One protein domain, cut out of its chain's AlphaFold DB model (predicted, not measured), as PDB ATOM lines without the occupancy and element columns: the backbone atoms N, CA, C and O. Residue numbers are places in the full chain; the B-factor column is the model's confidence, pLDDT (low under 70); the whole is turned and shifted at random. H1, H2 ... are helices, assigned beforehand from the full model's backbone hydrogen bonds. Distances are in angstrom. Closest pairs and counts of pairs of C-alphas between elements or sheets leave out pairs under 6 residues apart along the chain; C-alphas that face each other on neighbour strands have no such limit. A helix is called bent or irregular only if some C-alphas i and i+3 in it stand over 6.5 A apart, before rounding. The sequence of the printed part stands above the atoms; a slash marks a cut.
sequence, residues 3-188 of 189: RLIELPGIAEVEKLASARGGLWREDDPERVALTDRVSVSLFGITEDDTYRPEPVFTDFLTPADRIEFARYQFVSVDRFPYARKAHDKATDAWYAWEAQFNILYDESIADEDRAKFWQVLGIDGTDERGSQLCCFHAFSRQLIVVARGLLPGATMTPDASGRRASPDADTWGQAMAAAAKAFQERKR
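Overview. This is residues 3 to 188 of the 189 residues of an uncharacterized protein of Sphingobium baderi LL03 (UniProt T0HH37). A long helix, H5, reaches like a shaft from a head of helices at one end to a small group, H3 and H4, at the other. In the head H7 sits in the middle, packing on both H2 and the last part of H5, with H1 and H6 farther out; the tail helix, in residues 169 to 188, sticks out toward the end that holds H3 and H4. The printed part has 186 residues with eight named helices, H1 to H8 in order, and no named strand: the class is all helix. It is loose, with a radius of gyration of the C-alphas of 20.7 A, and elongated, spanning 63 by 38 by 32 A.

Arrangement. H5, residues 81 to 105, has a kink of 50 degrees near residue 99. With its residues 100 to 104 alone it touches H7, residues 136 to 148; the closest C-alphas are those of Phe 101 and Arg 141, 6.8 A apart, and their lines are only just about perpendicular, at 72 degrees. H7 touches H2, residues 29 to 43, the same way at a shallow tilt of 28 degrees, closest at the C-alphas of Phe 43 and Gln 142, 6.6 A. H1, residues 10 to 23, forms a helical hairpin with H2; they only just touch, with 3 pairs of C-alphas within 8 A, closest at Val 13 and Thr 35, 7.0 A, and run opposite ways at a shallow tilt of 32 degrees, only just short of steep. H6, residues 111 to 120, is close to H5 but not clearly touching, with the C-alphas of Ile 103 and Arg 114 6.4 A apart. With residues 83 to 87 alone H5 touches H3, residues 57 to 60, closest at the C-alphas of Phe 60 and Ala 83, 4.9 A. H4, residues 63 to 71, is close to H3 but not clearly touching, with the C-alphas of Thr 58 and Arg 66 6.2 A apart. H8, residues 169 to 186, touches no helix. Every O i to N i+4 pair is within hydrogen-bond range in H2, H4, H6 and H8, against 8 of 10 in H1, 16 of 21 in H5 and 7 of 9 in H7; H3 is too short for such a pair.

Along the chain. H5 measures 32.8 A from C-alpha 81 at (176.175, 196.056, 254.365) to C-alpha 105 at (191.193, 172.268, 271.207). H8 measures 25.4 A and ends with C-alpha 186 at (164.345, 189.640, 246.234). H2 measures 19.9 A, H1 19.0 A, H7 17.8 A, H6 14.2 A, H4 12.6 A and H3 5.8 A. Three are irregular: C-alphas 19 and 22 of H1 are 9.3 A apart, 100 and 103 of H5 7.8 A, and 138 and 141 of H7 7.4 A.

Size, cuts and confidence. The two C-alphas farthest apart, those of Arg 129 and Arg 188, are 66.4 A apart. The printed part has no cut. The links H2 to H3, H6 to H7 and H7 to H8 are long. Mean pLDDT of the printed part is 86.0; residues 21 to 24, residue 73 and residues 165 to 188 are under 70.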
ATOM      1  N   ARG A   3     185.400 150.586 274.958       95.25
ATOM      2  CA  ARG A   3     186.816 150.752 274.629       95.25
ATOM      3  C   ARG A   3     186.954 150.961 273.132       95.25
ATOM      4  O   ARG A   3     186.622 150.071 272.354       95.25
ATOM      5  N   LEU A   4     187.435 152.134 272.728       95.19
ATOM      6  CA  LEU A   4     187.514 152.502 271.317       95.19
ATOM      7  C   LEU A   4     188.424 151.534 270.549       95.19
ATOM      8  O   LEU A   4     188.071 151.111 269.457       95.19
ATOM      9  N   ILE A   5     189.533 151.098 271.157       96.50
ATOM     10  CA  ILE A   5     190.479 150.147 270.551       96.50
ATOM     11  C   ILE A   5     189.866 148.772 270.231       96.50
ATOM     12  O   ILE A   5     190.371 148.061 269.365       96.50
ATOM     13  N   GLU A   6     188.775 148.395 270.906       96.31
ATOM     14  CA  GLU A   6     188.079 147.119 270.699       96.31
ATOM     15  C   GLU A   6     187.041 147.188 269.569       96.31
ATOM     16  O   GLU A   6     186.513 146.154 269.156       96.31
ATOM     17  N   LEU A   7     186.746 148.385 269.052       96.25
ATOM     18  CA  LEU A   7     185.812 148.543 267.946       96.25
ATOM     19  C   LEU A   7     186.430 148.069 266.620       96.25
ATOM     20  O   LEU A   7     187.622 148.300 266.370       96.25
ATOM     21  N   PRO A   8     185.628 147.451 265.730       97.38
ATOM     22  CA  PRO A   8     186.127 146.976 264.447       97.38
ATOM     23  C   PRO A   8     186.813 148.090 263.644       97.38
ATOM     24  O   PRO A   8     186.261 149.166 263.433       97.38
ATOM     25  N   GLY A   9     188.038 147.817 263.191       96.38
ATOM     26  CA  GLY A   9     188.843 148.741 262.388       96.38
ATOM     27  C   GLY A   9     189.691 149.741 263.180       96.38
ATOM     28  O   GLY A   9     190.714 150.175 262.658       96.38
ATOM     29  N   ILE A  10     189.371 150.056 264.443       96.62
ATOM     30  CA  ILE A  10     190.147 151.046 265.214       96.62
ATOM     31  C   ILE A  10     191.579 150.569 265.464       96.62
ATOM     32  O   ILE A  10     192.516 151.326 265.241       96.62
ATOM     33  N   ALA A  11     191.780 149.306 265.851       95.38
ATOM     34  CA  ALA A  11     193.126 148.768 266.072       95.38
ATOM     35  C   ALA A  11     194.009 148.784 264.805       95.38
ATOM     36  O   ALA A  11     195.227 148.933 264.897       95.38
ATOM     37  N   GLU A  12     193.408 148.653 263.617       94.94
ATOM     38  CA  GLU A  12     194.118 148.781 262.339       94.94
ATOM     39  C   GLU A  12     194.583 150.226 262.119       94.94
ATOM     40  O   GLU A  12     195.754 150.455 261.806       94.94
ATOM     41  N   VAL A  13     193.686 151.195 262.341       94.44
ATOM     42  CA  VAL A  13     193.990 152.630 262.240       94.44
ATOM     43  C   VAL A  13     195.070 153.004 263.256       94.44
ATOM     44  O   VAL A  13     196.068 153.615 262.886       94.44
ATOM     45  N   GLU A  14     194.935 152.570 264.509       94.25
ATOM     46  CA  GLU A  14     195.896 152.838 265.582       94.25
ATOM     47  C   GLU A  14     197.289 152.284 265.275       94.25
ATOM     48  O   GLU A  14     198.307 152.948 265.487       94.25
ATOM     49  N   LYS A  15     197.360 151.066 264.733       92.44
ATOM     50  CA  LYS A  15     198.632 150.461 264.334       92.44
ATOM     51  C   LYS A  15     199.331 151.284 263.251       92.44
ATOM     52  O   LYS A  15     200.549 151.446 263.295       92.44
ATOM     53  N   LEU A  16     198.586 151.790 262.269       89.19
ATOM     54  CA  LEU A  16     199.149 152.650 261.226       89.19
ATOM     55  C   LEU A  16     199.574 154.013 261.789       89.19
ATOM     56  O   LEU A  16     200.638 154.511 261.414       89.19
ATOM     57  N   ALA A  17     198.803 154.544 262.739       88.50
ATOM     58  CA  ALA A  17     199.101 155.774 263.467       88.50
ATOM     59  C   ALA A  17     200.426 155.724 264.199       88.50
ATOM     60  O   ALA A  17     201.336 156.515 263.944       88.50
ATOM     61  N   SER A  18     200.539 154.737 265.074       88.19
ATOM     62  CA  SER A  18     201.702 154.537 265.922       88.19
ATOM     63  C   SER A  18     202.954 154.209 265.105       88.19
ATOM     64  O   SER A  18     204.034 154.704 265.421       88.19
ATOM     65  N   ALA A  19     202.830 153.429 264.024       84.69
ATOM     66  CA  ALA A  19     203.969 153.038 263.190       84.69
ATOM     67  C   ALA A  19     204.554 154.190 262.360       84.69
ATOM     68  O   ALA A  19     205.766 154.238 262.146       84.69
ATOM     69  N   ARG A  20     203.709 155.101 261.860       74.81
ATOM     70  CA  ARG A  20     204.154 156.243 261.043       74.81
ATOM     71  C   ARG A  20     204.559 157.456 261.894       74.81
ATOM     72  O   ARG A  20     205.262 158.333 261.390       74.81
ATOM     73  N   GLY A  21     204.176 157.497 263.174       69.50
ATOM     74  CA  GLY A  21     204.478 158.605 264.082       69.50
ATOM     75  C   GLY A  21     204.019 159.954 263.514       69.50
ATOM     76  O   GLY A  21     203.021 160.033 262.800       69.50
ATOM     77  N   GLY A  22     204.792 161.020 263.752       60.56
ATOM     78  CA  GLY A  22     204.501 162.368 263.233       60.56
ATOM     79  C   GLY A  22     204.602 162.533 261.706       60.56
ATOM     80  O   GLY A  22     204.356 163.624 261.200       60.56
ATOM     81  N   LEU A  23     204.969 161.485 260.954       62.81
ATOM     82  CA  LEU A  23     204.977 161.502 259.485       62.81
ATOM     83  C   LEU A  23     203.617 161.129 258.882       62.81
ATOM     84  O   LEU A  23     203.466 161.157 257.658       62.81
ATOM     85  N   TRP A  24     202.622 160.789 259.708       65.31
ATOM     86  CA  TRP A  24     201.277 160.504 259.226       65.31
ATOM     87  C   TRP A  24     200.494 161.787 258.948       65.31
ATOM     88  O   TRP A  24     199.785 162.308 259.810       65.31
ATOM     89  N   ARG A  25     200.639 162.316 257.730       72.81
ATOM     90  CA  ARG A  25     199.953 163.546 257.328       72.81
ATOM     91  C   ARG A  25     198.435 163.374 257.348       72.81
ATOM     92  O   ARG A  25     197.917 162.293 257.072       72.81
ATOM     93  N   GLU A  26     197.735 164.448 257.690       73.81
ATOM     94  CA  GLU A  26     196.267 164.495 257.721       73.81
ATOM     95  C   GLU A  26     195.640 164.351 256.337       73.81
ATOM     96  O   GLU A  26     194.552 163.802 256.221       73.81
ATOM     97  N   ASP A  27     196.363 164.744 255.291       80.56
ATOM     98  CA  ASP A  27     195.925 164.705 253.898       80.56
ATOM     99  C   ASP A  27     196.335 163.425 253.144       80.56
ATOM    100  O   ASP A  27     196.130 163.338 251.934       80.56
ATOM    101  N   ASP A  28     196.904 162.422 253.826       85.62
ATOM    102  CA  ASP A  28     197.264 161.146 253.198       85.62
ATOM    103  C   ASP A  28     195.995 160.406 252.711       85.62
ATOM    104  O   ASP A  28     195.175 159.991 253.537       85.62
ATOM    105  N   PRO A  29     195.822 160.171 251.394       87.88
ATOM    106  CA  PRO A  29     194.613 159.545 250.862       87.88
ATOM    107  C   PRO A  29     194.331 158.147 251.420       87.88
ATOM    108  O   PRO A  29     193.168 157.781 251.587       87.88
ATOM    109  N   GLU A  30     195.368 157.357 251.728       87.50
ATOM    110  CA  GLU A  30     195.191 156.020 252.312       87.50
ATOM    111  C   GLU A  30     194.655 156.120 253.742       87.50
ATOM    112  O   GLU A  30     193.776 155.349 254.137       87.50
ATOM    113  N   ARG A  31     195.150 157.104 254.505       86.69
ATOM    114  CA  ARG A  31     194.660 157.405 255.854       86.69
ATOM    115  C   ARG A  31     193.204 157.826 255.815       86.69
ATOM    116  O   ARG A  31     192.409 157.280 256.577       86.69
ATOM    117  N   VAL A  32     192.882 158.802 254.969       91.12
ATOM    118  CA  VAL A  32     191.533 159.364 254.863       91.12
ATOM    119  C   VAL A  32     190.561 158.260 254.471       91.12
ATOM    120  O   VAL A  32     189.584 158.038 255.174       91.12
ATOM    121  N   ALA A  33     190.880 157.466 253.444       93.69
ATOM    122  CA  ALA A  33     190.018 156.369 253.010       93.69
ATOM    123  C   ALA A  33     189.795 155.308 254.103       93.69
ATOM    124  O   ALA A  33     188.677 154.813 254.269       93.69
ATOM    125  N   LEU A  34     190.840 154.946 254.855       94.88
ATOM    126  CA  LEU A  34     190.720 154.004 255.967       94.88
ATOM    127  C   LEU A  34     189.873 154.584 257.108       94.88
ATOM    128  O   LEU A  34     188.955 153.919 257.591       94.88
ATOM    129  N   THR A  35     190.177 155.812 257.521       95.06
ATOM    130  CA  THR A  35     189.495 156.507 258.616       95.06
ATOM    131  C   THR A  35     188.028 156.715 258.272       95.06
ATOM    132  O   THR A  35     187.176 156.358 259.074       95.06
ATOM    133  N   ASP A  36     187.715 157.172 257.060       95.88
ATOM    134  CA  ASP A  36     186.345 157.355 256.582       95.88
ATOM    135  C   ASP A  36     185.576 156.043 256.545       95.88
ATOM    136  O   ASP A  36     184.429 155.992 256.979       95.88
ATOM    137  N   ARG A  37     186.194 154.954 256.072       96.56
ATOM    138  CA  ARG A  37     185.554 153.633 256.064       96.56
ATOM    139  C   ARG A  37     185.171 153.200 257.477       96.56
ATOM    140  O   ARG A  37     184.034 152.786 257.701       96.56
ATOM    141  N   VAL A  38     186.115 153.289 258.413       97.44
ATOM    142  CA  VAL A  38     185.892 152.920 259.818       97.44
ATOM    143  C   VAL A  38     184.862 153.856 260.448       97.44
ATOM    144  O   VAL A  38     183.873 153.387 261.006       97.44
ATOM    145  N   SER A  39     185.016 155.165 260.257       96.94
ATOM    146  CA  SER A  39     184.115 156.200 260.760       96.94
ATOM    147  C   SER A  39     182.686 156.005 260.258       96.94
ATOM    148  O   SER A  39     181.751 156.018 261.047       96.94
ATOM    149  N   VAL A  40     182.491 155.728 258.971       96.88
ATOM    150  CA  VAL A  40     181.167 155.452 258.404       96.88
ATOM    151  C   VAL A  40     180.566 154.177 258.990       96.88
ATOM    152  O   VAL A  40     179.385 154.166 259.334       96.88
ATOM    153  N   SER A  41     181.360 153.111 259.125       96.31
ATOM    154  CA  SER A  41     180.874 151.843 259.679       96.31
ATOM    155  C   SER A  41     180.479 151.938 261.157       96.31
ATOM    156  O   SER A  41     179.536 151.275 261.581       96.31
ATOM    157  N   LEU A  42     181.163 152.784 261.933       96.38
ATOM    158  CA  LEU A  42     180.933 152.936 263.370       96.38
ATOM    159  C   LEU A  42     179.968 154.073 263.707       96.38
ATOM    160  O   LEU A  42     179.194 153.933 264.646       96.38
ATOM    161  N   PHE A  43     180.010 155.181 262.969       95.50
ATOM    162  CA  PHE A  43     179.338 156.439 263.312       95.50
ATOM    163  C   PHE A  43     178.306 156.894 262.272       95.50
ATOM    164  O   PHE A  43     177.550 157.827 262.532       95.50
ATOM    165  N   GLY A  44     178.275 156.280 261.085       95.75
ATOM    166  CA  GLY A  44     177.401 156.685 259.975       95.75
ATOM    167  C   GLY A  44     177.825 157.975 259.257       95.75
ATOM    168  O   GLY A  44     177.176 158.364 258.286       95.75
ATOM    169  N   ILE A  45     178.919 158.606 259.693       95.88
ATOM    170  CA  ILE A  45     179.460 159.880 259.193       95.88
ATOM    171  C   ILE A  45     180.984 159.796 259.032       95.88
ATOM    172  O   ILE A  45     181.624 158.926 259.627       95.88
ATOM    173  N   THR A  46     181.570 160.689 258.241       95.50
ATOM    174  CA  THR A  46     183.025 160.873 258.101       95.50
ATOM    175  C   THR A  46     183.552 161.965 259.036       95.50
ATOM    176  O   THR A  46     182.788 162.622 259.743       95.50
ATOM    177  N   GLU A  47     184.872 162.164 259.053       92.56
ATOM    178  CA  GLU A  47     185.489 163.329 259.707       92.56
ATOM    179  C   GLU A  47     185.057 164.639 259.039       92.56
ATOM    180  O   GLU A  47     184.648 165.580 259.723       92.56
ATOM    181  N   ASP A  48     185.046 164.654 257.705       93.38
ATOM    182  CA  ASP A  48     184.648 165.803 256.886       93.38
ATOM    183  C   ASP A  48     183.197 166.246 257.146       93.38
ATOM    184  O   ASP A  48     182.925 167.440 257.227       93.38
ATOM    185  N   ASP A  49     182.277 165.307 257.415       94.06
ATOM    186  CA  ASP A  49     180.888 165.630 257.782       94.06
ATOM    187  C   ASP A  49     180.809 166.484 259.073       94.06
ATOM    188  O   ASP A  49     179.828 167.197 259.305       94.06
ATOM    189  N   THR A  50     181.839 166.431 259.929       94.12
ATOM    190  CA  THR A  50     181.916 167.226 261.163       94.12
ATOM    191  C   THR A  50     182.572 168.591 260.966       94.12
ATOM    192  O   THR A  50     182.440 169.456 261.839       94.12
ATOM    193  N   TYR A  51     183.284 168.801 259.859       92.31
ATOM    194  CA  TYR A  51     183.999 170.036 259.577       92.31
ATOM    195  C   TYR A  51     183.080 171.048 258.890       92.31
ATOM    196  O   TYR A  51     182.287 170.724 258.008       92.31
ATOM    197  N   ARG A  52     183.178 172.313 259.302       89.88
ATOM    198  CA  ARG A  52     182.532 173.425 258.603       89.88
ATOM    199  C   ARG A  52     183.599 174.466 258.302       89.88
ATOM    200  O   ARG A  52     184.199 174.967 259.252       89.88
ATOM    201  N   PRO A  53     183.846 174.808 257.027       90.75
ATOM    202  CA  PRO A  53     184.804 175.855 256.712       90.75
ATOM    203  C   PRO A  53     184.335 177.180 257.315       90.75
ATOM    204  O   PRO A  53     183.136 177.480 257.320       90.75
ATOM    205  N   GLU A  54     185.284 177.967 257.820       92.94
ATOM    206  CA  GLU A  54     184.992 179.311 258.303       92.94
ATOM    207  C   GLU A  54     184.399 180.155 257.155       92.94
ATOM    208  O   GLU A  54     184.940 180.152 256.043       92.94
ATOM    209  N   PRO A  55     183.286 180.873 257.379       93.88
ATOM    210  CA  PRO A  55     182.688 181.717 256.355       93.88
ATOM    211  C   PRO A  55     183.644 182.821 255.895       93.88
ATOM    212  O   PRO A  55     184.035 183.697 256.669       93.88
ATOM    213  N   VAL A  56     183.958 182.841 254.601       92.94
ATOM    214  CA  VAL A  56     184.785 183.892 254.000       92.94
ATOM    215  C   VAL A  56     183.886 185.023 253.506       92.94
ATOM    216  O   VAL A  56     182.928 184.796 252.769       92.94
ATOM    217  N   PHE A  57     184.192 186.270 253.875       92.25
ATOM    218  CA  PHE A  57     183.362 187.437 253.534       92.25
ATOM    219  C   PHE A  57     183.077 187.568 252.029       92.25
ATOM    220  O   PHE A  57     181.970 187.923 251.622       92.25
ATOM    221  N   THR A  58     184.058 187.236 251.185       92.38
ATOM    222  CA  THR A  58     183.923 187.309 249.725       92.38
ATOM    223  C   THR A  58     182.860 186.365 249.173       92.38
ATOM    224  O   THR A  58     182.338 186.638 248.092       92.38
ATOM    225  N   ASP A  59     182.465 185.319 249.905       92.62
ATOM    226  CA  ASP A  59     181.410 184.406 249.469       92.62
ATOM    227  C   ASP A  59     180.013 185.019 249.474       92.62
ATOM    228  O   ASP A  59     179.138 184.594 248.716       92.62
ATOM    229  N   PHE A  60     179.845 186.096 250.236       93.69
ATOM    230  CA  PHE A  60     178.599 186.840 250.363       93.69
ATOM    231  C   PHE A  60     178.507 188.018 249.388       93.69
ATOM    232  O   PHE A  60     177.471 188.679 249.328       93.69
ATOM    233  N   LEU A  61     179.565 188.277 248.614       92.56
ATOM    234  CA  LEU A  61     179.608 189.327 247.600       92.56
ATOM    235  C   LEU A  61     179.077 188.833 246.253       92.56
ATOM    236  O   LEU A  61     179.301 187.685 245.846       92.56
ATOM    237  N   THR A  62     178.444 189.737 245.502       94.75
ATOM    238  CA  THR A  62     178.144 189.483 244.088       94.75
ATOM    239  C   THR A  62     179.440 189.330 243.276       94.75
ATOM    240  O   THR A  62     180.480 189.853 243.678       94.75
ATOM    241  N   PRO A  63     179.426 188.669 242.102       94.19
ATOM    242  CA  PRO A  63     180.621 188.580 241.260       94.19
ATOM    243  C   PRO A  63     181.234 189.945 240.900       94.19
ATOM    244  O   PRO A  63     182.456 190.071 240.864       94.19
ATOM    245  N   ALA A  64     180.405 190.972 240.678       92.69
ATOM    246  CA  ALA A  64     180.872 192.335 240.423       92.69
ATOM    247  C   ALA A  64     181.552 192.937 241.664       92.69
ATOM    248  O   ALA A  64     182.660 193.462 241.565       92.69
ATOM    249  N   ASP A  65     180.940 192.769 242.838       92.69
ATOM    250  CA  ASP A  65     181.485 193.268 244.101       92.69
ATOM    251  C   ASP A  65     182.757 192.520 244.524       92.69
ATOM    252  O   ASP A  65     183.641 193.127 245.118       92.69
ATOM    253  N   ARG A  66     182.924 191.234 244.170       92.12
ATOM    254  CA  ARG A  66     184.194 190.506 244.366       92.12
ATOM    255  C   ARG A  66     185.332 191.139 243.564       92.12
ATOM    256  O   ARG A  66     186.436 191.277 244.083       92.12
ATOM    257  N   ILE A  67     185.070 191.537 242.316       90.25
ATOM    258  CA  ILE A  67     186.055 192.234 241.474       90.25
ATOM    259  C   ILE A  67     186.389 193.595 242.084       90.25
ATOM    260  O   ILE A  67     187.556 193.977 242.132       90.25
ATOM    261  N   GLU A  68     185.378 194.327 242.549       87.56
ATOM    262  CA  GLU A  68     185.574 195.616 243.209       87.56
ATOM    263  C   GLU A  68     186.389 195.470 244.501       87.56
ATOM    264  O   GLU A  68     187.398 196.153 244.665       87.56
ATOM    265  N   PHE A  69     186.024 194.524 245.365       88.19
ATOM    266  CA  PHE A  69     186.727 194.214 246.608       88.19
ATOM    267  C   PHE A  69     188.183 193.798 246.359       88.19
ATOM    268  O   PHE A  69     189.082 194.287 247.033       88.19
ATOM    269  N   ALA A  70     188.446 192.970 245.342       87.94
ATOM    270  CA  ALA A  70     189.801 192.541 244.990       87.94
ATOM    271  C   ALA A  70     190.671 193.665 244.396       87.94
ATOM    272  O   ALA A  70     191.895 193.632 244.522       87.94
ATOM    273  N   ARG A  71     190.065 194.656 243.724       86.00
ATOM    274  CA  ARG A  71     190.789 195.768 243.080       86.00
ATOM    275  C   ARG A  71     191.296 196.815 244.060       86.00
ATOM    276  O   ARG A  71     192.257 197.515 243.751       86.00
ATOM    277  N   TYR A  72     190.657 196.947 245.214       77.94
ATOM    278  CA  TYR A  72     191.007 197.960 246.194       77.94
ATOM    279  C   TYR A  72     191.528 197.294 247.462       77.94
ATOM    280  O   TYR A  72     190.760 196.725 248.229       77.94
ATOM    281  N   GLN A  73     192.825 197.453 247.738       65.62
ATOM    282  CA  GLN A  73     193.473 196.925 248.949       65.62
ATOM    283  C   GLN A  73     192.846 197.402 250.278       65.62
ATOM    284  O   GLN A  73     193.176 196.855 251.323       65.62
ATOM    285  N   PHE A  74     191.947 198.397 250.256       75.25
ATOM    286  CA  PHE A  74     191.374 199.032 251.449       75.25
ATOM    287  C   PHE A  74     189.864 199.298 251.356       75.25
ATOM    288  O   PHE A  74     189.360 200.231 251.986       75.25
ATOM    289  N   VAL A  75     189.108 198.532 250.562       76.81
ATOM    290  CA  VAL A  75     187.642 198.639 250.648       76.81
ATOM    291  C   VAL A  75     187.181 198.042 251.975       76.81
ATOM    292  O   VAL A  75     187.298 196.841 252.199       76.81
ATOM    293  N   SER A  76     186.646 198.897 252.854       83.19
ATOM    294  CA  SER A  76     186.002 198.445 254.087       83.19
ATOM    295  C   SER A  76     184.835 197.515 253.756       83.19
ATOM    296  O   SER A  76     184.033 197.800 252.861       83.19
ATOM    297  N   VAL A  77     184.700 196.443 254.540       84.38
ATOM    298  CA  VAL A  77     183.537 195.541 254.530       84.38
ATOM    299  C   VAL A  77     182.214 196.291 254.732       84.38
ATOM    300  O   VAL A  77     181.172 195.851 254.247       84.38
ATOM    301  N   ASP A  78     182.253 197.477 255.353       87.88
ATOM    302  CA  ASP A  78     181.094 198.358 255.551       87.88
ATOM    303  C   ASP A  78     180.477 198.862 254.244       87.88
ATOM    304  O   ASP A  78     179.312 199.257 254.220       87.88
ATOM    305  N   ARG A  79     181.230 198.818 253.137       89.56
ATOM    306  CA  ARG A  79     180.731 199.169 251.803       89.56
ATOM    307  C   ARG A  79     179.678 198.179 251.294       89.56
ATOM    308  O   ARG A  79     178.874 198.542 250.440       89.56
ATOM    309  N   PHE A  80     179.645 196.961 251.841       91.62
ATOM    310  CA  PHE A  80     178.714 195.899 251.454       91.62
ATOM    311  C   PHE A  80     177.852 195.470 252.652       91.62
ATOM    312  O   PHE A  80     177.970 194.342 253.135       91.62
ATOM    313  N   PRO A  81     176.947 196.334 253.150       91.25
ATOM    314  CA  PRO A  81     176.175 196.056 254.365       91.25
ATOM    315  C   PRO A  81     175.286 194.808 254.237       91.25
ATOM    316  O   PRO A  81     175.031 194.117 255.223       91.25
ATOM    317  N   TYR A  82     174.842 194.488 253.015       91.56
ATOM    318  CA  TYR A  82     174.082 193.271 252.735       91.56
ATOM    319  C   TYR A  82     174.937 192.004 252.929       91.56
ATOM    320  O   TYR A  82     174.442 191.017 253.474       91.56
ATOM    321  N   ALA A  83     176.208 192.045 252.512       92.69
ATOM    322  CA  ALA A  83     177.147 190.935 252.629       92.69
ATOM    323  C   ALA A  83     177.624 190.795 254.072       92.69
ATOM    324  O   ALA A  83     177.613 189.690 254.598       92.69
ATOM    325  N   ARG A  84     177.911 191.918 254.747       92.81
ATOM    326  CA  ARG A  84     178.282 191.955 256.166       92.81
ATOM    327  C   ARG A  84     177.256 191.278 257.057       92.81
ATOM    328  O   ARG A  84     177.596 190.342 257.760       92.81
ATOM    329  N   LYS A  85     175.980 191.660 256.963       91.75
ATOM    330  CA  LYS A  85     174.937 191.040 257.795       91.75
ATOM    331  C   LYS A  85     174.809 189.528 257.558       91.75
ATOM    332  O   LYS A  85     174.475 188.787 258.480       91.75
ATOM    333  N   ALA A  86     174.996 189.075 256.318       92.56
ATOM    334  CA  ALA A  86     174.929 187.656 255.985       92.56
ATOM    335  C   ALA A  86     176.174 186.892 256.466       92.56
ATOM    336  O   ALA A  86     176.025 185.791 256.996       92.56
ATOM    337  N   HIS A  87     177.355 187.499 256.324       94.62
ATOM    338  CA  HIS A  87     178.633 186.985 256.807       94.62
ATOM    339  C   HIS A  87     178.646 186.877 258.332       94.62
ATOM    340  O   HIS A  87     178.802 185.767 258.820       94.62
ATOM    341  N   ASP A  88     178.324 187.950 259.064       94.69
ATOM    342  CA  ASP A  88     178.254 187.957 260.536       94.69
ATOM    343  C   ASP A  88     177.354 186.818 261.049       94.69
ATOM    344  O   ASP A  88     177.749 186.026 261.899       94.69
ATOM    345  N   LYS A  89     176.162 186.650 260.453       95.25
ATOM    346  CA  LYS A  89     175.244 185.558 260.814       95.25
ATOM    347  C   LYS A  89     175.840 184.170 260.544       95.25
ATOM    348  O   LYS A  89     175.593 183.240 261.312       95.25
ATOM    349  N   ALA A  90     176.535 183.995 259.421       94.56
ATOM    350  CA  ALA A  90     177.182 182.728 259.099       94.56
ATOM    351  C   ALA A  90     178.339 182.444 260.064       94.56
ATOM    352  O   ALA A  90     178.477 181.312 260.522       94.56
ATOM    353  N   THR A  91     179.121 183.468 260.405       95.81
ATOM    354  CA  THR A  91     180.225 183.404 261.364       95.81
ATOM    355  C   THR A  91     179.727 183.055 262.765       95.81
ATOM    356  O   THR A  91     180.264 182.139 263.380       95.81
ATOM    357  N   ASP A  92     178.642 183.672 263.239       96.88
ATOM    358  CA  ASP A  92     178.011 183.314 264.519       96.88
ATOM    359  C   ASP A  92     177.569 181.842 264.544       96.88
ATOM    360  O   ASP A  92     177.792 181.123 265.522       96.88
ATOM    361  N   ALA A  93     176.957 181.364 263.455       94.81
ATOM    362  CA  ALA A  93     176.544 179.967 263.333       94.81
ATOM    363  C   ALA A  93     177.742 179.004 263.288       94.81
ATOM    364  O   ALA A  93     177.655 177.893 263.816       94.81
ATOM    365  N   TRP A  94     178.849 179.423 262.673       95.56
ATOM    366  CA  TRP A  94     180.099 178.672 262.649       95.56
ATOM    367  C   TRP A  94     180.727 178.583 264.046       95.56
ATOM    368  O   TRP A  94     181.010 177.479 264.504       95.56
ATOM    369  N   TYR A  95     180.828 179.694 264.783       96.50
ATOM    370  CA  TYR A  95     181.312 179.682 266.168       96.50
ATOM    371  C   TYR A  95     180.443 178.810 267.079       96.50
ATOM    372  O   TYR A  95     180.968 178.053 267.892       96.50
ATOM    373  N   ALA A  96     179.115 178.867 266.935       96.06
ATOM    374  CA  ALA A  96     178.205 178.021 267.707       96.06
ATOM    375  C   ALA A  96     178.397 176.518 267.420       96.06
ATOM    376  O   ALA A  96     178.199 175.686 268.314       96.06
ATOM    377  N   TRP A  97     178.776 176.172 266.184       95.44
ATOM    378  CA  TRP A  97     179.131 174.811 265.789       95.44
ATOM    379  C   TRP A  97     180.481 174.383 266.372       95.44
ATOM    380  O   TRP A  97     180.541 173.362 267.054       95.44
ATOM    381  N   GLU A  98     181.541 175.172 266.185       95.81
ATOM    382  CA  GLU A  98     182.875 174.827 266.697       95.81
ATOM    383  C   GLU A  98     182.933 174.792 268.230       95.81
ATOM    384  O   GLU A  98     183.605 173.936 268.803       95.81
ATOM    385  N   ALA A  99     182.112 175.598 268.911       95.31
ATOM    386  CA  ALA A  99     181.964 175.553 270.364       95.31
ATOM    387  C   ALA A  99     181.533 174.173 270.899       95.31
ATOM    388  O   ALA A  99     181.777 173.854 272.066       95.31
ATOM    389  N   GLN A 100     180.918 173.320 270.067       94.88
ATOM    390  CA  GLN A 100     180.595 171.944 270.454       94.88
ATOM    391  C   GLN A 100     181.847 171.087 270.691       94.88
ATOM    392  O   GLN A 100     181.784 170.119 271.452       94.88
ATOM    393  N   PHE A 101     182.975 171.465 270.084       95.56
ATOM    394  CA  PHE A 101     184.230 170.719 270.058       95.56
ATOM    395  C   PHE A 101     185.345 171.366 270.887       95.56
ATOM    396  O   PHE A 101     186.445 170.827 270.919       95.56
ATOM    397  N   ASN A 102     185.075 172.461 271.612       92.81
ATOM    398  CA  ASN A 102     186.082 173.168 272.422       92.81
ATOM    399  C   ASN A 102     186.874 172.248 273.362       92.81
ATOM    400  O   ASN A 102     188.060 172.468 273.567       92.81
ATOM    401  N   ILE A 103     186.253 171.178 273.874       90.88
ATOM    402  CA  ILE A 103     186.925 170.179 274.721       90.88
ATOM    403  C   ILE A 103     188.180 169.565 274.072       90.88
ATOM    404  O   ILE A 103     189.084 169.132 274.783       90.88
ATOM    405  N   LEU A 104     188.240 169.540 272.736       91.00
ATOM    406  CA  LEU A 104     189.348 168.991 271.957       91.00
ATOM    407  C   LEU A 104     190.515 169.971 271.794       91.00
ATOM    408  O   LEU A 104     191.659 169.533 271.730       91.00
ATOM    409  N   TYR A 105     190.229 171.271 271.695       89.44
ATOM    410  CA  TYR A 105     191.193 172.268 271.207       89.44
ATOM    411  C   TYR A 105     191.543 173.344 272.228       89.44
ATOM    412  O   TYR A 105     192.576 173.992 272.099       89.44
ATOM    413  N   ASP A 106     190.697 173.560 273.234       89.94
ATOM    414  CA  ASP A 106     190.942 174.572 274.250       89.94
ATOM    415  C   ASP A 106     192.077 174.109 275.172       89.94
ATOM    416  O   ASP A 106     191.908 173.218 276.010       89.94
ATOM    417  N   GLU A 107     193.256 174.701 274.976       90.44
ATOM    418  CA  GLU A 107     194.473 174.443 275.752       90.44
ATOM    419  C   GLU A 107     194.336 174.841 277.227       90.44
ATOM    420  O   GLU A 107     195.124 174.389 278.056       90.44
ATOM    421  N   SER A 108     193.338 175.660 277.581       92.31
ATOM    422  CA  SER A 108     193.067 176.008 278.978       92.31
ATOM    423  C   SER A 108     192.362 174.889 279.750       92.31
ATOM    424  O   SER A 108     192.352 174.909 280.982       92.31
ATOM    425  N   ILE A 109     191.799 173.896 279.052       87.75
ATOM    426  CA  ILE A 109     191.163 172.740 279.682       87.75
ATOM    427  C   ILE A 109     192.230 171.715 280.064       87.75
ATOM    428  O   ILE A 109     192.957 171.205 279.212       87.75
ATOM    429  N   ALA A 110     192.275 171.367 281.350       90.44
ATOM    430  CA  ALA A 110     193.181 170.351 281.866       90.44
ATOM    431  C   ALA A 110     192.872 168.957 281.287       90.44
ATOM    432  O   ALA A 110     191.710 168.574 281.118       90.44
ATOM    433  N   ASP A 111     193.911 168.149 281.068       87.81
ATOM    434  CA  ASP A 111     193.767 166.791 280.523       87.81
ATOM    435  C   ASP A 111     192.888 165.884 281.397       87.81
ATOM    436  O   ASP A 111     192.157 165.040 280.881       87.81
ATOM    437  N   GLU A 112     192.878 166.097 282.717       88.81
ATOM    438  CA  GLU A 112     191.978 165.390 283.637       88.81
ATOM    439  C   GLU A 112     190.499 165.657 283.335       88.81
ATOM    440  O   GLU A 112     189.668 164.755 283.446       88.81
ATOM    441  N   ASP A 113     190.150 166.883 282.945       88.31
ATOM    442  CA  ASP A 113     188.770 167.242 282.624       88.31
ATOM    443  C   ASP A 113     188.369 166.715 281.244       88.31
ATOM    444  O   ASP A 113     187.235 166.259 281.071       88.31
ATOM    445  N   ARG A 114     189.311 166.648 280.293       87.44
ATOM    446  CA  ARG A 114     189.118 165.913 279.030       87.44
ATOM    447  C   ARG A 114     188.892 164.423 279.283       87.44
ATOM    448  O   ARG A 114     187.967 163.842 278.721       87.44
ATOM    449  N   ALA A 115     189.675 163.804 280.165       86.69
ATOM    450  CA  ALA A 115     189.503 162.400 280.532       86.69
ATOM    451  C   ALA A 115     188.133 162.146 281.189       86.69
ATOM    452  O   ALA A 115     187.419 161.221 280.791       86.69
ATOM    453  N   LYS A 116     187.713 163.006 282.128       87.31
ATOM    454  CA  LYS A 116     186.370 162.947 282.736       87.31
ATOM    455  C   LYS A 116     185.266 163.119 281.697       87.31
ATOM    456  O   LYS A 116     184.264 162.412 281.772       87.31
ATOM    457  N   PHE A 117     185.431 164.025 280.732       90.69
ATOM    458  CA  PHE A 117     184.462 164.215 279.652       90.69
ATOM    459  C   PHE A 117     184.216 162.904 278.894       90.69
ATOM    460  O   PHE A 117     183.069 162.474 278.772       90.69
ATOM    461  N   TRP A 118     185.278 162.216 278.467       90.06
ATOM    462  CA  TRP A 118     185.151 160.927 277.779       90.06
ATOM    463  C   TRP A 118     184.563 159.834 278.670       90.06
ATOM    464  O   TRP A 118     183.689 159.086 278.227       90.06
ATOM    465  N   GLN A 119     184.950 159.799 279.945       87.25
ATOM    466  CA  GLN A 119     184.393 158.868 280.922       87.25
ATOM    467  C   GLN A 119     182.879 159.057 281.108       87.25
ATOM    468  O   GLN A 119     182.145 158.071 281.171       87.25
ATOM    469  N   VAL A 120     182.395 160.304 281.163       87.69
ATOM    470  CA  VAL A 120     180.959 160.625 281.252       87.69
ATOM    471  C   VAL A 120     180.212 160.156 280.005       87.69
ATOM    472  O   VAL A 120     179.103 159.638 280.118       87.69
ATOM    473  N   LEU A 121     180.832 160.262 278.827       87.19
ATOM    474  CA  LEU A 121     180.298 159.688 277.588       87.19
ATOM    475  C   LEU A 121     180.414 158.155 277.528       87.19
ATOM    476  O   LEU A 121     179.937 157.533 276.581       87.19
ATOM    477  N   GLY A 122     181.034 157.531 278.531       90.38
ATOM    478  CA  GLY A 122     181.250 156.094 278.595       90.38
ATOM    479  C   GLY A 122     182.273 155.588 277.580       90.38
ATOM    480  O   GLY A 122     182.229 154.399 277.264       90.38
ATOM    481  N   ILE A 123     183.165 156.451 277.086       92.94
ATOM    482  CA  ILE A 123     184.185 156.149 276.076       92.94
ATOM    483  C   ILE A 123     185.554 156.051 276.749       92.94
ATOM    484  O   ILE A 123     185.955 156.936 277.500       92.94
ATOM    485  N   ASP A 124     186.288 154.994 276.423       94.56
ATOM    486  CA  ASP A 124     187.697 154.823 276.759       94.56
ATOM    487  C   ASP A 124     188.534 154.860 275.480       94.56
ATOM    488  O   ASP A 124     188.455 153.963 274.639       94.56
ATOM    489  N   GLY A 125     189.294 155.942 275.326       93.12
ATOM    490  CA  GLY A 125     190.184 156.200 274.197       93.12
ATOM    491  C   GLY A 125     191.645 155.867 274.486       93.12
ATOM    492  O   GLY A 125     192.514 156.533 273.923       93.12
ATOM    493  N   THR A 126     191.921 154.917 275.386       94.75
ATOM    494  CA  THR A 126     193.284 154.533 275.780       94.75
ATOM    495  C   THR A 126     193.689 153.123 275.325       94.75
ATOM    496  O   THR A 126     192.844 152.256 275.082       94.75
ATOM    497  N   ASP A 127     194.997 152.905 275.174       93.62
ATOM    498  CA  ASP A 127     195.619 151.606 274.893       93.62
ATOM    499  C   ASP A 127     195.741 150.728 276.161       93.62
ATOM    500  O   ASP A 127     195.294 151.087 277.252       93.62
ATOM    501  N   GLU A 128     196.361 149.548 276.058       92.56
ATOM    502  CA  GLU A 128     196.588 148.661 277.211       92.56
ATOM    503  C   GLU A 128     197.537 149.225 278.284       92.56
ATOM    504  O   GLU A 128     197.620 148.674 279.384       92.56
ATOM    505  N   ARG A 129     198.255 150.310 277.981       92.88
ATOM    506  CA  ARG A 129     199.170 151.011 278.890       92.88
ATOM    507  C   ARG A 129     198.517 152.245 279.517       92.88
ATOM    508  O   ARG A 129     199.162 152.905 280.329       92.88
ATOM    509  N   GLY A 130     197.272 152.558 279.153       91.19
ATOM    510  CA  GLY A 130     196.554 153.757 279.585       91.19
ATOM    511  C   GLY A 130     196.969 155.033 278.846       91.19
ATOM    512  O   GLY A 130     196.616 156.124 279.286       91.19
ATOM    513  N   SER A 131     197.719 154.922 277.746       91.69
ATOM    514  CA  SER A 131     198.070 156.063 276.891       91.69
ATOM    515  C   SER A 131     196.948 156.338 275.896       91.69
ATOM    516  O   SER A 131     196.282 155.410 275.446       91.69
ATOM    517  N   GLN A 132     196.725 157.603 275.536       92.44
ATOM    518  CA  GLN A 132     195.731 157.950 274.519       92.44
ATOM    519  C   GLN A 132     196.092 157.316 273.168       92.44
ATOM    520  O   GLN A 132     197.251 157.339 272.758       92.44
ATOM    521  N   LEU A 133     195.084 156.784 272.475       93.69
ATOM    522  CA  LEU A 133     195.241 156.245 271.126       93.69
ATOM    523  C   LEU A 133     195.724 157.337 270.161       93.69
ATOM    524  O   LEU A 133     195.150 158.425 270.100       93.69
ATOM    525  N   CYS A 134     196.740 157.034 269.357       91.62
ATOM    526  CA  CYS A 134     197.270 157.936 268.336       91.62
ATOM    527  C   CYS A 134     196.235 158.289 267.255       91.62
ATOM    528  O   CYS A 134     196.361 159.323 266.610       91.62
ATOM    529  N   CYS A 135     195.225 157.445 267.031       92.56
ATOM    530  CA  CYS A 135     194.121 157.721 266.109       92.56
ATOM    531  C   CYS A 135     192.926 158.440 266.754       92.56
ATOM    532  O   CYS A 135     191.933 158.698 266.074       92.56
ATOM    533  N   PHE A 136     192.983 158.758 268.052       93.12
ATOM    534  CA  PHE A 136     191.828 159.276 268.785       93.12
ATOM    535  C   PHE A 136     191.290 160.592 268.209       93.12
ATOM    536  O   PHE A 136     190.073 160.776 268.125       93.12
ATOM    537  N   HIS A 137     192.173 161.494 267.765       90.06
ATOM    538  CA  HIS A 137     191.774 162.781 267.182       90.06
ATOM    539  C   HIS A 137     190.872 162.598 265.958       90.06
ATOM    540  O   HIS A 137     189.870 163.304 265.858       90.06
ATOM    541  N   ALA A 138     191.150 161.591 265.126       92.25
ATOM    542  CA  ALA A 138     190.427 161.307 263.885       92.25
ATOM    543  C   ALA A 138     188.968 160.850 264.095       92.25
ATOM    544  O   ALA A 138     188.166 160.881 263.161       92.25
ATOM    545  N   PHE A 139     188.617 160.426 265.316       95.75
ATOM    546  CA  PHE A 139     187.266 159.964 265.673       95.75
ATOM    547  C   PHE A 139     186.576 160.837 266.732       95.75
ATOM    548  O   PHE A 139     185.378 160.701 266.985       95.75
ATOM    549  N   SER A 140     187.322 161.734 267.378       95.31
ATOM    550  CA  SER A 140     186.850 162.515 268.524       95.31
ATOM    551  C   SER A 140     185.652 163.417 268.201       95.31
ATOM    552  O   SER A 140     184.695 163.478 268.980       95.31
ATOM    553  N   ARG A 141     185.636 164.066 267.029       96.69
ATOM    554  CA  ARG A 141     184.507 164.907 266.599       96.69
ATOM    555  C   ARG A 141     183.255 164.070 266.340       96.69
ATOM    556  O   ARG A 141     182.172 164.456 266.766       96.69
ATOM    557  N   GLN A 142     183.386 162.904 265.716       96.56
ATOM    558  CA  GLN A 142     182.279 161.992 265.426       96.56
ATOM    559  C   GLN A 142     181.674 161.444 266.718       96.56
ATOM    560  O   GLN A 142     180.453 161.419 266.858       96.56
ATOM    561  N   LEU A 143     182.511 161.095 267.701       95.50
ATOM    562  CA  LEU A 143     182.052 160.693 269.031       95.50
ATOM    563  C   LEU A 143     181.229 161.800 269.706       95.50
ATOM    564  O   LEU A 143     180.162 161.520 270.249       95.50
ATOM    565  N   ILE A 144     181.678 163.058 269.631       95.25
ATOM    566  CA  ILE A 144     180.929 164.211 270.159       95.25
ATOM    567  C   ILE A 144     179.614 164.404 269.399       95.25
ATOM    568  O   ILE A 144     178.573 164.605 270.026       95.25
ATOM    569  N   VAL A 145     179.642 164.317 268.066       95.62
ATOM    570  CA  VAL A 145     178.448 164.438 267.218       95.62
ATOM    571  C   VAL A 145     177.411 163.380 267.577       95.62
ATOM    572  O   VAL A 145     176.244 163.729 267.745       95.62
ATOM    573  N   VAL A 146     177.822 162.121 267.742       93.25
ATOM    574  CA  VAL A 146     176.933 161.021 268.141       93.25
ATOM    575  C   VAL A 146     176.406 161.236 269.558       93.25
ATOM    576  O   VAL A 146     175.201 161.163 269.779       93.25
ATOM    577  N   ALA A 147     177.278 161.559 270.517       89.56
ATOM    578  CA  ALA A 147     176.894 161.744 271.914       89.56
ATOM    579  C   ALA A 147     175.909 162.905 272.125       89.56
ATOM    580  O   ALA A 147     175.045 162.835 272.997       89.56
ATOM    581  N   ARG A 148     176.041 163.979 271.339       89.88
ATOM    582  CA  ARG A 148     175.196 165.178 271.429       89.88
ATOM    583  C   ARG A 148     174.059 165.214 270.402       89.88
ATOM    584  O   ARG A 148     173.248 166.134 270.455       89.88
ATOM    585  N   GLY A 149     173.994 164.257 269.474       91.44
ATOM    586  CA  GLY A 149     172.987 164.217 268.409       91.44
ATOM    587  C   GLY A 149     173.060 165.410 267.447       91.44
ATOM    588  O   GLY A 149     172.028 165.975 267.095       91.44
ATOM    589  N   LEU A 150     174.269 165.836 267.058       90.50
ATOM    590  CA  LEU A 150     174.473 167.085 266.301       90.50
ATOM    591  C   LEU A 150     174.174 166.972 264.801       90.50
ATOM    592  O   LEU A 150     173.867 167.986 264.172       90.50
ATOM    593  N   LEU A 151     174.292 165.774 264.221       91.12
ATOM    594  CA  LEU A 151     174.052 165.529 262.797       91.12
ATOM    595  C   LEU A 151     172.994 164.441 262.598       91.12
ATOM    596  O   LEU A 151     173.060 163.399 263.256       91.12
ATOM    597  N   PRO A 152     172.047 164.636 261.663       87.19
ATOM    598  CA  PRO A 152     171.136 163.581 261.249       87.19
ATOM    599  C   PRO A 152     171.899 162.352 260.752       87.19
ATOM    600  O   PRO A 152     172.827 162.463 259.955       87.19
ATOM    601  N   GLY A 153     171.492 161.173 261.222       85.56
ATOM    602  CA  GLY A 153     172.068 159.897 260.800       85.56
ATOM    603  C   GLY A 153     173.413 159.532 261.439       85.56
ATOM    604  O   GLY A 153     173.875 158.412 261.230       85.56
ATOM    605  N   ALA A 154     173.999 160.406 262.263       92.44
ATOM    606  CA  ALA A 154     175.118 160.024 263.114       92.44
ATOM    607  C   ALA A 154     174.631 159.083 264.227       92.44
ATOM    608  O   ALA A 154     173.774 159.449 265.033       92.44
ATOM    609  N   THR A 155     175.167 157.867 264.279       92.31
ATOM    610  CA  THR A 155     174.778 156.842 265.258       92.31
ATOM    611  C   THR A 155     175.956 155.953 265.614       92.31
ATOM    612  O   THR A 155     176.738 155.604 264.742       92.31
ATOM    613  N   MET A 156     176.061 155.529 266.873       91.69
ATOM    614  CA  MET A 156     177.055 154.531 267.277       91.69
ATOM    615  C   MET A 156     176.596 153.131 266.855       91.69
ATOM    616  O   MET A 156     175.518 152.688 267.248       91.69
ATOM    617  N   THR A 157     177.446 152.417 266.122       93.06
ATOM    618  CA  THR A 157     177.201 151.058 265.623       93.06
ATOM    619  C   THR A 157     178.392 150.164 265.999       93.06
ATOM    620  O   THR A 157     179.316 149.999 265.203       93.06
ATOM    621  N   PRO A 158     178.439 149.622 267.235       88.69
ATOM    622  CA  PRO A 158     179.640 148.966 267.770       88.69
ATOM    623  C   PRO A 158     180.091 147.711 267.011       88.69
ATOM    624  O   PRO A 158     181.250 147.324 267.098       88.69
ATOM    625  N   ASP A 159     179.182 147.071 266.275       89.31
ATOM    626  CA  ASP A 159     179.465 145.911 265.424       89.31
ATOM    627  C   ASP A 159     179.940 146.297 264.010       89.31
ATOM    628  O   ASP A 159     180.121 145.424 263.161       89.31
ATOM    629  N   ALA A 160     180.135 147.596 263.754       85.81
ATOM    630  CA  ALA A 160     180.507 148.168 262.464       85.81
ATOM    631  C   ALA A 160     179.540 147.830 261.311       85.81
ATOM    632  O   ALA A 160     179.917 147.859 260.139       85.81
ATOM    633  N   SER A 161     178.273 147.537 261.621       87.81
ATOM    634  CA  SER A 161     177.217 147.352 260.615       87.81
ATOM    635  C   SER A 161     176.649 148.671 260.073       87.81
ATOM    636  O   SER A 161     175.787 148.659 259.182       87.81
ATOM    637  N   GLY A 162     177.134 149.803 260.594       82.56
ATOM    638  CA  GLY A 162     176.718 151.138 260.208       82.56
ATOM    639  C   GLY A 162     176.962 151.396 258.727       82.56
ATOM    640  O   GLY A 162     177.827 150.813 258.070       82.56
ATOM    641  N   ARG A 163     176.137 152.271 258.173       87.25
ATOM    642  CA  ARG A 163     176.229 152.707 256.783       87.25
ATOM    643  C   ARG A 163     176.178 154.212 256.774       87.25
ATOM    644  O   ARG A 163     175.580 154.804 257.671       87.25
ATOM    645  N   ARG A 164     176.772 154.814 255.743       83.81
ATOM    646  CA  ARG A 164     176.741 156.266 255.606       83.81
ATOM    647  C   ARG A 164     175.286 156.702 255.617       83.81
ATOM    648  O   ARG A 164     174.491 156.190 254.821       83.81
ATOM    649  N   ALA A 165     174.953 157.600 256.535       68.75
ATOM    650  CA  ALA A 165     173.672 158.268 256.500       68.75
ATOM    651  C   ALA A 165     173.512 158.843 255.095       68.75
ATOM    652  O   ALA A 165     174.448 159.446 254.566       68.75
ATOM    653  N   SER A 166     172.369 158.596 254.451       62.47
ATOM    654  CA  SER A 166     172.104 159.274 253.187       62.47
ATOM    655  C   SER A 166     172.225 160.768 253.494       62.47
ATOM    656  O   SER A 166     171.534 161.212 254.417       62.47
ATOM    657  N   PRO A 167     173.136 161.520 252.842       58.53
ATOM    658  CA  PRO A 167     173.129 162.966 252.976       58.53
ATOM    659  C   PRO A 167     171.741 163.339 252.506       58.53
ATOM    660  O   PRO A 167     171.435 163.062 251.352       58.53
ATOM    661  N   ASP A 168     170.871 163.755 253.424       55.88
ATOM    662  CA  ASP A 168     169.437 163.824 253.180       55.88
ATOM    663  C   ASP A 168     169.201 164.809 252.026       55.88
ATOM    664  O   ASP A 168     169.154 166.030 252.182       55.88
ATOM    665  N   ALA A 169     169.192 164.249 250.817       51.28
ATOM    666  CA  ALA A 169     169.195 164.977 249.562       51.28
ATOM    667  C   ALA A 169     167.867 165.714 249.408       51.28
ATOM    668  O   ALA A 169     167.804 166.730 248.717       51.28
ATOM    669  N   ASP A 170     166.842 165.241 250.119       50.22
ATOM    670  CA  ASP A 170     165.542 165.868 250.203       50.22
ATOM    671  C   ASP A 170     165.581 167.088 251.130       50.22
ATOM    672  O   ASP A 170     165.112 168.144 250.705       50.22
ATOM    673  N   THR A 171     166.196 167.047 252.324       53.88
ATOM    674  CA  THR A 171     166.361 168.288 253.122       53.88
ATOM    675  C   THR A 171     167.338 169.271 252.490       53.88
ATOM    676  O   THR A 171     167.067 170.475 252.501       53.88
ATOM    677  N   TRP A 172     168.437 168.811 251.889       47.81
ATOM    678  CA  TRP A 172     169.359 169.699 251.173       47.81
ATOM    679  C   TRP A 172     168.701 170.303 249.924       47.81
ATOM    680  O   TRP A 172     168.773 171.514 249.704       47.81
ATOM    681  N   GLY A 173     167.979 169.493 249.147       52.56
ATOM    682  CA  GLY A 173     167.206 169.936 247.988       52.56
ATOM    683  C   GLY A 173     166.103 170.926 248.365       52.56
ATOM    684  O   GLY A 173     165.938 171.945 247.694       52.56
ATOM    685  N   GLN A 174     165.401 170.697 249.476       57.41
ATOM    686  CA  GLN A 174     164.399 171.625 250.010       57.41
ATOM    687  C   GLN A 174     165.030 172.934 250.501       57.41
ATOM    688  O   GLN A 174     164.500 174.009 250.213       57.41
ATOM    689  N   ALA A 175     166.175 172.876 251.184       47.84
ATOM    690  CA  ALA A 175     166.905 174.058 251.637       47.84
ATOM    691  C   ALA A 175     167.427 174.896 250.455       47.84
ATOM    692  O   ALA A 175     167.285 176.122 250.452       47.84
ATOM    693  N   MET A 176     167.955 174.247 249.413       55.03
ATOM    694  CA  MET A 176     168.389 174.905 248.178       55.03
ATOM    695  C   MET A 176     167.216 175.491 247.391       55.03
ATOM    696  O   MET A 176     167.299 176.631 246.930       55.03
ATOM    697  N   ALA A 177     166.095 174.775 247.289       64.31
ATOM    698  CA  ALA A 177     164.886 175.283 246.647       64.31
ATOM    699  C   ALA A 177     164.311 176.504 247.389       64.31
ATOM    700  O   ALA A 177     163.931 177.493 246.757       64.31
ATOM    701  N   ALA A 178     164.302 176.478 248.724       55.34
ATOM    702  CA  ALA A 178     163.873 177.604 249.549       55.34
ATOM    703  C   ALA A 178     164.808 178.819 249.398       55.34
ATOM    704  O   ALA A 178     164.332 179.944 249.224       55.34
ATOM    705  N   ALA A 179     166.127 178.602 249.393       54.44
ATOM    706  CA  ALA A 179     167.118 179.655 249.175       54.44
ATOM    707  C   ALA A 179     167.005 180.275 247.770       54.44
ATOM    708  O   ALA A 179     167.014 181.501 247.628       54.44
ATOM    709  N   ALA A 180     166.818 179.448 246.737       54.12
ATOM    710  CA  ALA A 180     166.608 179.901 245.365       54.12
ATOM    711  C   ALA A 180     165.315 180.720 245.220       54.12
ATOM    712  O   ALA A 180     165.315 181.765 244.565       54.12
ATOM    713  N   LYS A 181     164.223 180.299 245.873       59.97
ATOM    714  CA  LYS A 181     162.952 181.037 245.886       59.97
ATOM    715  C   LYS A 181     163.104 182.410 246.545       59.97
ATOM    716  O   LYS A 181     162.737 183.415 245.941       59.97
ATOM    717  N   ALA A 182     163.726 182.468 247.724       52.66
ATOM    718  CA  ALA A 182     163.983 183.723 248.431       52.66
ATOM    719  C   ALA A 182     164.878 184.684 247.622       52.66
ATOM    720  O   ALA A 182     164.687 185.900 247.655       52.66
ATOM    721  N   PHE A 183     165.843 184.152 246.866       51.84
ATOM    722  CA  PHE A 183     166.680 184.941 245.963       51.84
ATOM    723  C   PHE A 183     165.885 185.524 244.781       51.84
ATOM    724  O   PHE A 183     166.041 186.700 244.454       51.84
ATOM    725  N   GLN A 184     164.998 184.737 244.163       57.53
ATOM    726  CA  GLN A 184     164.150 185.197 243.053       57.53
ATOM    727  C   GLN A 184     163.127 186.252 243.490       57.53
ATOM    728  O   GLN A 184     162.883 187.209 242.756       57.53
ATOM    729  N   GLU A 185     162.554 186.113 244.685       62.16
ATOM    730  CA  GLU A 185     161.612 187.088 245.251       62.16
ATOM    731  C   GLU A 185     162.294 188.432 245.538       62.16
ATOM    732  O   GLU A 185     161.747 189.478 245.195       62.16
ATOM    733  N   ARG A 186     163.535 188.421 246.044       53.06
ATOM    734  CA  ARG A 186     164.345 189.640 246.234       53.06
ATOM    735  C   ARG A 186     164.747 190.330 244.935       53.06
ATOM    736  O   ARG A 186     165.021 191.519 244.959       53.06
ATOM    737  N   LYS A 187     164.813 189.605 243.815       49.59
ATOM    738  CA  LYS A 187     165.153 190.171 242.499       49.59
ATOM    739  C   LYS A 187     163.951 190.832 241.807       49.59
ATOM    740  O   LYS A 187     164.123 191.500 240.791       49.59
ATOM    741  N   ARG A 188     162.737 190.581 242.309       53.25
ATOM    742  CA  ARG A 188     161.472 191.117 241.781       53.25
ATOM    743  C   ARG A 188     160.910 192.281 242.604       53.25
ATOM    744  O   ARG A 188     159.978 192.921 242.125       53.25
TER     745      ARG A 188